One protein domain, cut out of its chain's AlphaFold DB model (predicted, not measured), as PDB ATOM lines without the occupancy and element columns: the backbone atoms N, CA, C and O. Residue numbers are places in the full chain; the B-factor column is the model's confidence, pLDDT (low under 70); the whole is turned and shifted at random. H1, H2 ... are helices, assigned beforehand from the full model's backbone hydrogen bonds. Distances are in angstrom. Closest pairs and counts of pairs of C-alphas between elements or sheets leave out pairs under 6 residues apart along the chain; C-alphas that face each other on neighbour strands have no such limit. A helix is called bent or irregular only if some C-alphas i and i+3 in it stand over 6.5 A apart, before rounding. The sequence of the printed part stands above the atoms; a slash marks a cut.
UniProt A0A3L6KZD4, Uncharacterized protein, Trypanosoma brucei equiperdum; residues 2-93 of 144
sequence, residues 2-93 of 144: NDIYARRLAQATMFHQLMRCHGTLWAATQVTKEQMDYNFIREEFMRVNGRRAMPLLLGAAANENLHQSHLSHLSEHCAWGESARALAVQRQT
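This is residues 2 to 93 of the 144 residues of an uncharacterized protein of Trypanosoma brucei equiperdum (UniProt A0A3L6KZD4). A long bent helix, H1, forms a curved back, and short helices H2, H4, H5 and H6 gather along its hollow side, while residues 50 to 69, with H3, make a wide loop that swings away from H1 and returns. The printed part has 92 residues with six named helices, H1 to H6 in chain order, and no named strand; its class is all helix. It is only just compact, close to loose, with a radius of gyration of the C-alphas of 14.6 A and spans of 42 by 33 by 20 A.

Find C-alpha 2 at (63.593, 17.823, -18.849), where H1, residues 2 to 32, begins. By its hydrogen bonds it was assigned as one helix, but it is bent: C-alphas 20 and 23 are 6.7 A apart. Arm H1a, residues 2 to 20, measures 27.0 A, with a kink of 29 degrees near residue 12; arm H1b, residues 23 to 32, measures 14.4 A. Next come H2, residues 38 to 49, 16.0 A; H3, 59 to 62; H4, 70 to 75; H5, 79 to 82; and H6, 84 to 90, ending at C-alpha 90, (51.415, 27.228, -22.109).

H1a and H1b stand at a steep tilt of 69 degrees, only just short of about perpendicular. Residues 2 to 10 of H1a touch H5, closest at C-alphas 6 and 79, 4.7 A. Residues 14 to 18 touch H4, closest at C-alphas 17 and 75, 5.3 A. H4 touches residues 45 to 49 of H2, closest at C-alphas 48 and 72, 5.3 A. H5 and H6 touch only at the corner, closest at C-alphas 80 and 87, 4.8 A. H1b and H3 touch no helix. Every O i to N i+4 pair is within hydrogen-bond range in H2, H4 and H6, against 12 of 15 in H1a and 5 of 6 in H1b; H3 and H5 are too short for such a pair.

The C-alphas of Gln 30 and Leu 57, the two farthest apart, are 42.1 A from each other. The printed part has no cut, no link is long, and no printed residue is under 70 in pLDDT.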
ATOM      1  N   ASN A   2      65.017  18.111 -19.072       94.19
ATOM      2  CA  ASN A   2      63.593  17.823 -18.849       94.19
ATOM      3  C   ASN A   2      62.752  17.799 -20.126       94.19
ATOM      4  O   ASN A   2      61.954  16.892 -20.287       94.19
ATOM      5  N   ASP A   3      62.967  18.715 -21.074       93.06
ATOM      6  CA  ASP A   3      62.180  18.745 -22.321       93.06
ATOM      7  C   ASP A   3      62.304  17.454 -23.147       93.06
ATOM      8  O   ASP A   3      61.374  17.054 -23.847       93.06
ATOM      9  N   ILE A   4      63.458  16.787 -23.055       95.12
ATOM     10  CA  ILE A   4      63.707  15.516 -23.741       95.12
ATOM     11  C   ILE A   4      62.855  14.412 -23.103       95.12
ATOM     12  O   ILE A   4      62.223  13.640 -23.826       95.12
ATOM     13  N   TYR A   5      62.791  14.370 -21.770       95.88
ATOM     14  CA  TYR A   5      61.940  13.435 -21.033       95.88
ATOM     15  C   TYR A   5      60.455  13.743 -21.217       95.88
ATOM     16  O   TYR A   5      59.693  12.853 -21.588       95.88
ATOM     17  N   ALA A   6      60.070  15.013 -21.091       95.38
ATOM     18  CA  ALA A   6      58.709  15.489 -21.286       95.38
ATOM     19  C   ALA A   6      58.166  15.091 -22.664       95.38
ATOM     20  O   ALA A   6      57.056  14.582 -22.768       95.38
ATOM     21  N   ARG A   7      58.965  15.227 -23.735       95.75
ATOM     22  CA  ARG A   7      58.553  14.801 -25.081       95.75
ATOM     23  C   ARG A   7      58.333  13.291 -25.183       95.75
ATOM     24  O   ARG A   7      57.406  12.862 -25.866       95.75
ATOM     25  N   ARG A   8      59.189  12.480 -24.557       95.69
ATOM     26  CA  ARG A   8      59.041  11.016 -24.566       95.69
ATOM     27  C   ARG A   8      57.797  10.585 -23.799       95.69
ATOM     28  O   ARG A   8      57.048   9.751 -24.301       95.69
ATOM     29  N   LEU A   9      57.548  11.202 -22.649       95.88
ATOM     30  CA  LEU A   9      56.336  10.959 -21.878       95.88
ATOM     31  C   LEU A   9      55.089  11.413 -22.649       95.88
ATOM     32  O   LEU A   9      54.136  10.651 -22.751       95.88
ATOM     33  N   ALA A  10      55.136  12.583 -23.300       96.50
ATOM     34  CA  ALA A  10      54.051  13.077 -24.149       96.50
ATOM     35  C   ALA A  10      53.659  12.062 -25.227       96.50
ATOM     36  O   ALA A  10      52.478  11.798 -25.420       96.50
ATOM     37  N   GLN A  11      54.642  11.464 -25.910       94.81
ATOM     38  CA  GLN A  11      54.386  10.449 -26.936       94.81
ATOM     39  C   GLN A  11      53.642   9.232 -26.375       94.81
ATOM     40  O   GLN A  11      52.739   8.727 -27.040       94.81
ATOM     41  N   ALA A  12      53.982   8.789 -25.161       95.25
ATOM     42  CA  ALA A  12      53.263   7.711 -24.490       95.25
ATOM     43  C   ALA A  12      51.828   8.138 -24.136       95.25
ATOM     44  O   ALA A  12      50.866   7.458 -24.490       95.25
ATOM     45  N   THR A  13      51.664   9.303 -23.503       96.75
ATOM     46  CA  THR A  13      50.358   9.804 -23.058       96.75
ATOM     47  C   THR A  13      49.409  10.085 -24.222       96.75
ATOM     48  O   THR A  13      48.234   9.751 -24.131       96.75
ATOM     49  N   MET A  14      49.888  10.650 -25.335       96.69
ATOM     50  CA  MET A  14      49.045  11.021 -26.480       96.69
ATOM     51  C   MET A  14      48.270   9.834 -27.057       96.69
ATOM     52  O   MET A  14      47.104   9.984 -27.413       96.69
ATOM     53  N   PHE A  15      48.873   8.644 -27.110       95.50
ATOM     54  CA  PHE A  15      48.149   7.450 -27.546       95.50
ATOM     55  C   PHE A  15      47.067   7.042 -26.536       95.50
ATOM     56  O   PHE A  15      45.943   6.728 -26.928       95.50
ATOM     57  N   HIS A  16      47.356   7.120 -25.234       97.25
ATOM     58  CA  HIS A  16      46.350   6.878 -24.197       97.25
ATOM     59  C   HIS A  16      45.180   7.871 -24.266       97.25
ATOM     60  O   HIS A  16      44.028   7.458 -24.144       97.25
ATOM     61  N   GLN A  17      45.449   9.150 -24.545       97.25
ATOM     62  CA  GLN A  17      44.389  10.140 -24.755       97.25
ATOM     63  C   GLN A  17      43.613   9.888 -26.051       97.25
ATOM     64  O   GLN A  17      42.395  10.073 -26.081       97.25
ATOM     65  N   LEU A  18      44.279   9.408 -27.106       97.56
ATOM     66  CA  LEU A  18      43.617   9.062 -28.362       97.56
ATOM     67  C   LEU A  18      42.588   7.956 -28.150       97.56
ATOM     68  O   LEU A  18      41.473   8.087 -28.641       97.56
ATOM     69  N   MET A  19      42.922   6.915 -27.383       97.12
ATOM     70  CA  MET A  19      42.012   5.789 -27.140       97.12
ATOM     71  C   MET A  19      40.647   6.225 -26.597       97.12
ATOM     72  O   MET A  19      39.631   5.654 -26.985       97.12
ATOM     73  N   ARG A  20      40.594   7.258 -25.751       95.94
ATOM     74  CA  ARG A  20      39.321   7.767 -25.218       95.94
ATOM     75  C   ARG A  20      38.643   8.814 -26.094       95.94
ATOM     76  O   ARG A  20      37.421   8.851 -26.144       95.94
ATOM     77  N   CYS A  21      39.404   9.650 -26.798       97.12
ATOM     78  CA  CYS A  21      38.833  10.689 -27.657       97.12
ATOM     79  C   CYS A  21      38.421  10.164 -29.039       97.12
ATOM     80  O   CYS A  21      37.623  10.804 -29.721       97.12
ATOM     81  N   HIS A  22      38.918   8.993 -29.448       97.75
ATOM     82  CA  HIS A  22      38.667   8.432 -30.773       97.75
ATOM     83  C   HIS A  22      37.176   8.266 -31.078       97.75
ATOM     84  O   HIS A  22      36.765   8.557 -32.194       97.75
ATOM     85  N   GLY A  23      36.355   7.870 -30.098       97.81
ATOM     86  CA  GLY A  23      34.906   7.753 -30.291       97.81
ATOM     87  C   GLY A  23      34.257   9.082 -30.687       97.81
ATOM     88  O   GLY A  23      33.482   9.129 -31.639       97.81
ATOM     89  N   THR A  24      34.629  10.173 -30.011       98.00
ATOM     90  CA  THR A  24      34.154  11.527 -30.325       98.00
ATOM     91  C   THR A  24      34.623  11.975 -31.705       98.00
ATOM     92  O   THR A  24      33.815  12.438 -32.506       98.00
ATOM     93  N   LEU A  25      35.911  11.793 -32.005       97.94
ATOM     94  CA  LEU A  25      36.488  12.186 -33.290       97.94
ATOM     95  C   LEU A  25      35.855  11.402 -34.447       97.94
ATOM     96  O   LEU A  25      35.493  11.979 -35.467       97.94
ATOM     97  N   TRP A  26      35.693  10.089 -34.291       97.94
ATOM     98  CA  TRP A  26      35.121   9.229 -35.323       97.94
ATOM     99  C   TRP A  26      33.644   9.540 -35.563       97.94
ATOM    100  O   TRP A  26      33.206   9.588 -36.707       97.94
ATOM    101  N   ALA A  27      32.874   9.810 -34.506       98.19
ATOM    102  CA  ALA A  27      31.490  10.247 -34.653       98.19
ATOM    103  C   ALA A  27      31.392  11.583 -35.410       98.19
ATOM    104  O   ALA A  27      30.532  11.730 -36.280       98.19
ATOM    105  N   ALA A  28      32.292  12.531 -35.125       98.00
ATOM    106  CA  ALA A  28      32.335  13.815 -35.817       98.00
ATOM    107  C   ALA A  28      32.592  13.643 -37.322       98.00
ATOM    108  O   ALA A  28      31.834  14.186 -38.126       98.00
ATOM    109  N   THR A  29      33.566  12.816 -37.721       98.06
ATOM    110  CA  THR A  29      33.887  12.610 -39.145       98.06
ATOM    111  C   THR A  29      32.773  11.920 -39.930       98.06
ATOM    112  O   THR A  29      32.619  12.168 -41.127       98.06
ATOM    113  N   GLN A  30      31.917  11.120 -39.283       98.00
ATOM    114  CA  GLN A  30      30.720  10.582 -39.941       98.00
ATOM    115  C   GLN A  30      29.714  11.672 -40.328       98.00
ATOM    116  O   GLN A  30      28.987  11.508 -41.315       98.00
ATOM    117  N   VAL A  31      29.671  12.777 -39.582       98.06
ATOM    118  CA  VAL A  31      28.788  13.919 -39.843       98.06
ATOM    119  C   VAL A  31      29.453  14.910 -40.794       98.06
ATOM    120  O   VAL A  31      28.854  15.265 -41.807       98.06
ATOM    121  N   THR A  32      30.694  15.317 -40.509       97.38
ATOM    122  CA  THR A  32      31.435  16.322 -41.293       97.38
ATOM    123  C   THR A  32      31.964  15.783 -42.619       97.38
ATOM    124  O   THR A  32      32.299  16.565 -43.503       97.38
ATOM    125  N   LYS A  33      31.995  14.452 -42.786       97.31
ATOM    126  CA  LYS A  33      32.548  13.745 -43.955       97.31
ATOM    127  C   LYS A  33      34.041  13.994 -44.171       97.31
ATOM    128  O   LYS A  33      34.547  13.815 -45.277       97.31
ATOM    129  N   GLU A  34      34.746  14.374 -43.113       97.44
ATOM    130  CA  GLU A  34      36.198  14.514 -43.118       97.44
ATOM    131  C   GLU A  34      36.892  13.148 -43.061       97.44
ATOM    132  O   GLU A  34      36.345  12.151 -42.581       97.44
ATOM    133  N   GLN A  35      38.134  13.102 -43.539       96.88
ATOM    134  CA  GLN A  35      38.936  11.888 -43.493       96.88
ATOM    135  C   GLN A  35      39.534  11.703 -42.092       96.88
ATOM    136  O   GLN A  35      40.321  12.525 -41.630       96.88
ATOM    137  N   MET A  36      39.222  10.579 -41.444       97.69
ATOM    138  CA  MET A  36      39.863  10.186 -40.187       97.69
ATOM    139  C   MET A  36      41.239   9.567 -40.463       97.69
ATOM    140  O   MET A  36      41.365   8.349 -40.605       97.69
ATOM    141  N   ASP A  37      42.269  10.401 -40.567       97.06
ATOM    142  CA  ASP A  37      43.658   9.984 -40.753       97.06
ATOM    143  C   ASP A  37      44.591  10.539 -39.658       97.06
ATOM    144  O   ASP A  37      44.183  11.229 -38.721       97.06
ATOM    145  N   TYR A  38      45.882  10.209 -39.753       97.44
ATOM    146  CA  TYR A  38      46.881  10.712 -38.807       97.44
ATOM    147  C   TYR A  38      46.996  12.242 -38.829       97.44
ATOM    148  O   TYR A  38      47.295  12.836 -37.794       97.44
ATOM    149  N   ASN A  39      46.774  12.884 -39.980       97.94
ATOM    150  CA  ASN A  39      46.881  14.336 -40.094       97.94
ATOM    151  C   ASN A  39      45.766  15.021 -39.306       97.94
ATOM    152  O   ASN A  39      46.062  15.925 -38.528       97.94
ATOM    153  N   PHE A  40      44.537  14.511 -39.418       97.81
ATOM    154  CA  PHE A  40      43.398  14.955 -38.624       97.81
ATOM    155  C   PHE A  40      43.671  14.804 -37.120       97.81
ATOM    156  O   PHE A  40      43.588  15.763 -36.357       97.81
ATOM    157  N   ILE A  41      44.109  13.614 -36.689       97.69
ATOM    158  CA  ILE A  41      44.410  13.337 -35.274       97.69
ATOM    159  C   ILE A  41      45.541  14.234 -34.751       97.69
ATOM    160  O   ILE A  41      45.501  14.720 -33.618       97.69
ATOM    161  N   ARG A  42      46.581  14.448 -35.559       97.56
ATOM    162  CA  ARG A  42      47.702  15.313 -35.191       97.56
ATOM    163  C   ARG A  42      47.250  16.763 -35.043       97.56
ATOM    164  O   ARG A  42      47.696  17.410 -34.100       97.56
ATOM    165  N   GLU A  43      46.419  17.270 -35.947       97.12
ATOM    166  CA  GLU A  43      45.882  18.630 -35.870       97.12
ATOM    167  C   GLU A  43      45.029  18.824 -34.611       97.12
ATOM    168  O   GLU A  43      45.236  19.795 -33.882       97.12
ATOM    169  N   GLU A  44      44.166  17.857 -34.291       97.12
ATOM    170  CA  GLU A  44      43.386  17.848 -33.049       97.12
ATOM    171  C   GLU A  44      44.283  17.947 -31.812       97.12
ATOM    172  O   GLU A  44      44.128  18.837 -30.973       97.12
ATOM    173  N   PHE A  45      45.315  17.105 -31.728       97.62
ATOM    174  CA  PHE A  45      46.257  17.188 -30.616       97.62
ATOM    175  C   PHE A  45      47.119  18.452 -30.628       97.62
ATOM    176  O   PHE A  45      47.539  18.897 -29.560       97.62
ATOM    177  N   MET A  46      47.410  19.038 -31.791       96.56
ATOM    178  CA  MET A  46      48.122  20.315 -31.870       96.56
ATOM    179  C   MET A  46      47.274  21.450 -31.301       96.56
ATOM    180  O   MET A  46      47.813  22.261 -30.553       96.56
ATOM    181  N   ARG A  47      45.967  21.481 -31.586       94.19
ATOM    182  CA  ARG A  47      45.046  22.473 -31.014       94.19
ATOM    183  C   ARG A  47      44.939  22.353 -29.499       94.19
ATOM    184  O   ARG A  47      45.019  23.359 -28.802       94.19
ATOM    185  N   VAL A  48      44.811  21.129 -28.991       95.62
ATOM    186  CA  VAL A  48      44.662  20.873 -27.552       95.62
ATOM    187  C   VAL A  48      45.949  21.182 -26.781       95.62
ATOM    188  O   VAL A  48      45.924  21.908 -25.791       95.62
ATOM    189  N   ASN A  49      47.085  20.633 -27.218       95.00
ATOM    190  CA  ASN A  49      48.337  20.714 -26.455       95.00
ATOM    191  C   ASN A  49      49.129  22.003 -26.731       95.00
ATOM    192  O   ASN A  49      49.884  22.480 -25.879       95.00
ATOM    193  N   GLY A  50      49.003  22.546 -27.945       91.50
ATOM    194  CA  GLY A  50      49.807  23.641 -28.489       91.50
ATOM    195  C   GLY A  50      49.318  25.040 -28.122       91.50
ATOM    196  O   GLY A  50      49.474  25.962 -28.919       91.50
ATOM    197  N   ARG A  51      48.735  25.217 -26.932       92.94
ATOM    198  CA  ARG A  51      48.299  26.535 -26.452       92.94
ATOM    199  C   ARG A  51      49.489  27.432 -26.121       92.94
ATOM    200  O   ARG A  51      50.488  26.986 -25.547       92.94
ATOM    201  N   ARG A  52      49.379  28.711 -26.476       93.12
ATOM    202  CA  ARG A  52      50.422  29.715 -26.258       93.12
ATOM    203  C   ARG A  52      49.916  30.793 -25.319       93.12
ATOM    204  O   ARG A  52      48.965  31.491 -25.647       93.12
ATOM    205  N   ALA A  53      50.632  31.011 -24.222       93.81
ATOM    206  CA  ALA A  53      50.403  32.200 -23.426       93.81
ATOM    207  C   ALA A  53      50.940  33.438 -24.160       93.81
ATOM    208  O   ALA A  53      52.134  33.549 -24.461       93.81
ATOM    209  N   MET A  54      50.034  34.362 -24.457       96.00
ATOM    210  CA  MET A  54      50.345  35.677 -25.016       96.00
ATOM    211  C   MET A  54      50.815  36.629 -23.904       96.00
ATOM    212  O   MET A  54      50.808  36.247 -22.732       96.00
ATOM    213  N   PRO A  55      51.276  37.856 -24.214       94.12
ATOM    214  CA  PRO A  55      51.580  38.841 -23.183       94.12
ATOM    215  C   PRO A  55      50.337  39.132 -22.330       94.12
ATOM    216  O   PRO A  55      49.428  39.825 -22.771       94.12
ATOM    217  N   LEU A  56      50.310  38.621 -21.098       93.44
ATOM    218  CA  LEU A  56      49.152  38.699 -20.194       93.44
ATOM    219  C   LEU A  56      48.843  40.117 -19.682       93.44
ATOM    220  O   LEU A  56      47.867  40.316 -18.965       93.44
ATOM    221  N   LEU A  57      49.658  41.109 -20.056       93.56
ATOM    222  CA  LEU A  57      49.326  42.528 -19.903       93.56
ATOM    223  C   LEU A  57      48.165  42.945 -20.816       93.56
ATOM    224  O   LEU A  57      47.440  43.883 -20.499       93.56
ATOM    225  N   LEU A  58      47.971  42.250 -21.940       92.50
ATOM    226  CA  LEU A  58      46.800  42.422 -22.789       92.50
ATOM    227  C   LEU A  58      45.626  41.683 -22.142       92.50
ATOM    228  O   LEU A  58      45.618  40.455 -22.111       92.50
ATOM    229  N   GLY A  59      44.610  42.410 -21.669       87.06
ATOM    230  CA  GLY A  59      43.416  41.796 -21.069       87.06
ATOM    231  C   GLY A  59      42.743  40.770 -21.990       87.06
ATOM    232  O   GLY A  59      42.360  39.699 -21.540       87.06
ATOM    233  N   ALA A  60      42.730  41.028 -23.303       91.25
ATOM    234  CA  ALA A  60      42.213  40.089 -24.300       91.25
ATOM    235  C   ALA A  60      42.936  38.729 -24.301       91.25
ATOM    236  O   ALA A  60      42.311  37.707 -24.552       91.25
ATOM    237  N   ALA A  61      44.239  38.702 -23.994       90.81
ATOM    238  CA  ALA A  61      44.989  37.457 -23.863       90.81
ATOM    239  C   ALA A  61      44.638  36.693 -22.580       90.81
ATOM    240  O   ALA A  61      44.668  35.468 -22.577       90.81
ATOM    241  N   ALA A  62      44.332  37.409 -21.495       89.25
ATOM    242  CA  ALA A  62      43.957  36.805 -20.219       89.25
ATOM    243  C   ALA A  62      42.524  36.242 -20.221       89.25
ATOM    244  O   ALA A  62      42.231  35.359 -19.424       89.25
ATOM    245  N   ASN A  63      41.664  36.733 -21.116       92.56
ATOM    246  CA  ASN A  63      40.254  36.344 -21.217       92.56
ATOM    247  C   ASN A  63      40.004  35.170 -22.191       92.56
ATOM    248  O   ASN A  63      38.856  34.814 -22.449       92.56
ATOM    249  N   GLU A  64      41.051  34.601 -22.794       92.44
ATOM    250  CA  GLU A  64      40.927  33.482 -23.732       92.44
ATOM    251  C   GLU A  64      40.669  32.171 -22.971       92.44
ATOM    252  O   GLU A  64      41.509  31.739 -22.185       92.44
ATOM    253  N   ASN A  65      39.519  31.531 -23.218       92.44
ATOM    254  CA  ASN A  65      39.037  30.393 -22.421       92.44
ATOM    255  C   ASN A  65      38.884  29.077 -23.210       92.44
ATOM    256  O   ASN A  65      38.515  28.059 -22.626       92.44
ATOM    257  N   LEU A  66      39.162  29.041 -24.520       92.31
ATOM    258  CA  LEU A  66      38.938  27.845 -25.350       92.31
ATOM    259  C   LEU A  66      39.807  26.670 -24.894       92.31
ATOM    260  O   LEU A  66      39.391  25.513 -24.964       92.31
ATOM    261  N   HIS A  67      41.001  26.959 -24.371       93.94
ATOM    262  CA  HIS A  67      41.895  25.935 -23.843       93.94
ATOM    263  C   HIS A  67      41.380  25.251 -22.563       93.94
ATOM    264  O   HIS A  67      41.925  24.206 -22.193       93.94
ATOM    265  N   GLN A  68      40.354  25.800 -21.903       93.62
ATOM    266  CA  GLN A  68      39.801  25.310 -20.630       93.62
ATOM    267  C   GLN A  68      38.521  24.473 -20.798       93.62
ATOM    268  O   GLN A  68      37.811  24.189 -19.839       93.62
ATOM    269  N   SER A  69      38.198  24.057 -22.025       96.00
ATOM    270  CA  SER A  69      37.057  23.170 -22.271       96.00
ATOM    271  C   SER A  69      37.246  21.778 -21.644       96.00
ATOM    272  O   SER A  69      38.367  21.287 -21.480       96.00
ATOM    273  N   HIS A  70      36.146  21.075 -21.363       96.06
ATOM    274  CA  HIS A  70      36.212  19.709 -20.825       96.06
ATOM    275  C   HIS A  70      36.996  18.754 -21.734       96.06
ATOM    276  O   HIS A  70      37.815  17.968 -21.256       96.06
ATOM    277  N   LEU A  71      36.778  18.827 -23.052       95.69
ATOM    278  CA  LEU A  71      37.469  17.943 -23.988       95.69
ATOM    279  C   LEU A  71      38.964  18.264 -24.061       95.69
ATOM    280  O   LEU A  71      39.767  17.330 -24.079       95.69
ATOM    281  N   SER A  72      39.349  19.545 -24.071       95.88
ATOM    282  CA  SER A  72      40.764  19.934 -24.093       95.88
ATOM    283  C   SER A  72      41.483  19.492 -22.818       95.88
ATOM    284  O   SER A  72      42.536  18.871 -22.914       95.88
ATOM    285  N   HIS A  73      40.883  19.690 -21.639       95.56
ATOM    286  CA  HIS A  73      41.454  19.218 -20.371       95.56
ATOM    287  C   HIS A  73      41.654  17.713 -20.328       95.56
ATOM    288  O   HIS A  73      42.674  17.226 -19.847       95.56
ATOM    289  N   LEU A  74      40.679  16.967 -20.841       97.00
ATOM    290  CA  LEU A  74      40.819  15.537 -20.929       97.00
ATOM    291  C   LEU A  74      41.954  15.224 -21.917       97.00
ATOM    292  O   LEU A  74      42.863  14.479 -21.579       97.00
ATOM    293  N   SER A  75      41.880  15.664 -23.168       96.06
ATOM    294  CA  SER A  75      42.767  15.190 -24.251       96.06
ATOM    295  C   SER A  75      44.213  15.701 -24.188       96.06
ATOM    296  O   SER A  75      45.066  15.195 -24.921       96.06
ATOM    297  N   GLU A  76      44.506  16.650 -23.299       96.56
ATOM    298  CA  GLU A  76      45.845  17.183 -23.069       96.56
ATOM    299  C   GLU A  76      46.803  16.130 -22.462       96.56
ATOM    300  O   GLU A  76      46.438  15.287 -21.635       96.56
ATOM    301  N   HIS A  77      48.068  16.158 -22.887       96.06
ATOM    302  CA  HIS A  77      49.136  15.351 -22.288       96.06
ATOM    303  C   HIS A  77      49.746  16.038 -21.049       96.06
ATOM    304  O   HIS A  77      49.804  17.262 -20.973       96.06
ATOM    305  N   CYS A  78      50.331  15.281 -20.118       94.75
ATOM    306  CA  CYS A  78      50.915  15.829 -18.879       94.75
ATOM    307  C   CYS A  78      52.325  16.442 -19.021       94.75
ATOM    308  O   CYS A  78      52.894  16.922 -18.046       94.75
ATOM    309  N   ALA A  79      52.912  16.473 -20.223       95.19
ATOM    310  CA  ALA A  79      54.306  16.886 -20.428       95.19
ATOM    311  C   ALA A  79      54.630  18.336 -20.015       95.19
ATOM    312  O   ALA A  79      55.798  18.680 -19.823       95.19
ATOM    313  N   TRP A  80      53.614  19.190 -19.879       94.06
ATOM    314  CA  TRP A  80      53.781  20.549 -19.374       94.06
ATOM    315  C   TRP A  80      54.163  20.580 -17.884       94.06
ATOM    316  O   TRP A  80      54.864  21.503 -17.482       94.06
ATOM    317  N   GLY A  81      53.781  19.574 -17.088       95.06
ATOM    318  CA  GLY A  81      54.159  19.459 -15.672       95.06
ATOM    319  C   GLY A  81      55.618  19.030 -15.466       95.06
ATOM    320  O   GLY A  81      56.283  19.502 -14.553       95.06
ATOM    321  N   GLU A  82      56.158  18.226 -16.384       94.75
ATOM    322  CA  GLU A  82      57.533  17.693 -16.325       94.75
ATOM    323  C   GLU A  82      58.617  18.740 -16.652       94.75
ATOM    324  O   GLU A  82      59.772  18.662 -16.215       94.75
ATOM    325  N   SER A  83      58.272  19.741 -17.468       96.25
ATOM    326  CA  SER A  83      59.183  20.818 -17.858       96.25
ATOM    327  C   SER A  83      58.604  22.180 -17.508       96.25
ATOM    328  O   SER A  83      57.687  22.673 -18.163       96.25
ATOM    329  N   ALA A  84      59.239  22.865 -16.553       96.12
ATOM    330  CA  ALA A  84      58.870  24.227 -16.164       96.12
ATOM    331  C   ALA A  84      58.865  25.214 -17.349       96.12
ATOM    332  O   ALA A  84      58.088  26.166 -17.371       96.12
ATOM    333  N   ARG A  85      59.704  24.984 -18.370       95.19
ATOM    334  CA  ARG A  85      59.708  25.808 -19.584       95.19
ATOM    335  C   ARG A  85      58.506  25.512 -20.479       95.19
ATOM    336  O   ARG A  85      57.983  26.440 -21.087       95.19
ATOM    337  N   ALA A  86      58.059  24.259 -20.563       94.69
ATOM    338  CA  ALA A  86      56.831  23.905 -21.274       94.69
ATOM    339  C   ALA A  86      55.598  24.498 -20.572       94.69
ATOM    340  O   ALA A  86      54.775  25.125 -21.238       94.69
ATOM    341  N   LEU A  87      55.538  24.424 -19.234       96.75
ATOM    342  CA  LEU A  87      54.544  25.143 -18.428       96.75
ATOM    343  C   LEU A  87      54.552  26.647 -18.746       96.75
ATOM    344  O   LEU A  87      53.505  27.233 -19.015       96.75
ATOM    345  N   ALA A  88      55.733  27.269 -18.792       96.12
ATOM    346  CA  ALA A  88      55.863  28.688 -19.111       96.12
ATOM    347  C   ALA A  88      55.464  29.039 -20.558       96.12
ATOM    348  O   ALA A  88      55.072  30.171 -20.817       96.12
ATOM    349  N   VAL A  89      55.523  28.101 -21.507       95.81
ATOM    350  CA  VAL A  89      55.000  28.318 -22.868       95.81
ATOM    351  C   VAL A  89      53.474  28.305 -22.879       95.81
ATOM    352  O   VAL A  89      52.867  29.156 -23.532       95.81
ATOM    353  N   GLN A  90      52.866  27.360 -22.160       94.62
ATOM    354  CA  GLN A  90      51.415  27.228 -22.109       94.62
ATOM    355  C   GLN A  90      50.745  28.306 -21.249       94.62
ATOM    356  O   GLN A  90      49.660  28.749 -21.606       94.62
ATOM    357  N   ARG A  91      51.376  28.734 -20.143       95.19
ATOM    358  CA  ARG A  91      50.794  29.700 -19.192       95.19
ATOM    359  C   ARG A  91      51.600  30.984 -18.938       95.19
ATOM    360  O   ARG A  91      50.993  31.971 -18.562       95.19
ATOM    361  N   GLN A  92      52.920  31.026 -19.121       95.69
ATOM    362  CA  GLN A  92      53.907  31.970 -18.523       95.69
ATOM    363  C   GLN A  92      54.462  31.546 -17.149       95.69
ATOM    364  O   GLN A  92      53.989  30.596 -16.534       95.69
ATOM    365  N   THR A  93      55.532  32.210 -16.692       97.31
ATOM    366  CA  THR A  93      56.154  31.920 -15.391       97.31
ATOM    367  C   THR A  93      55.256  32.410 -14.245       97.31
ATOM    368  O   THR A  93      54.654  33.479 -14.382       97.31
TER     369      THR A  93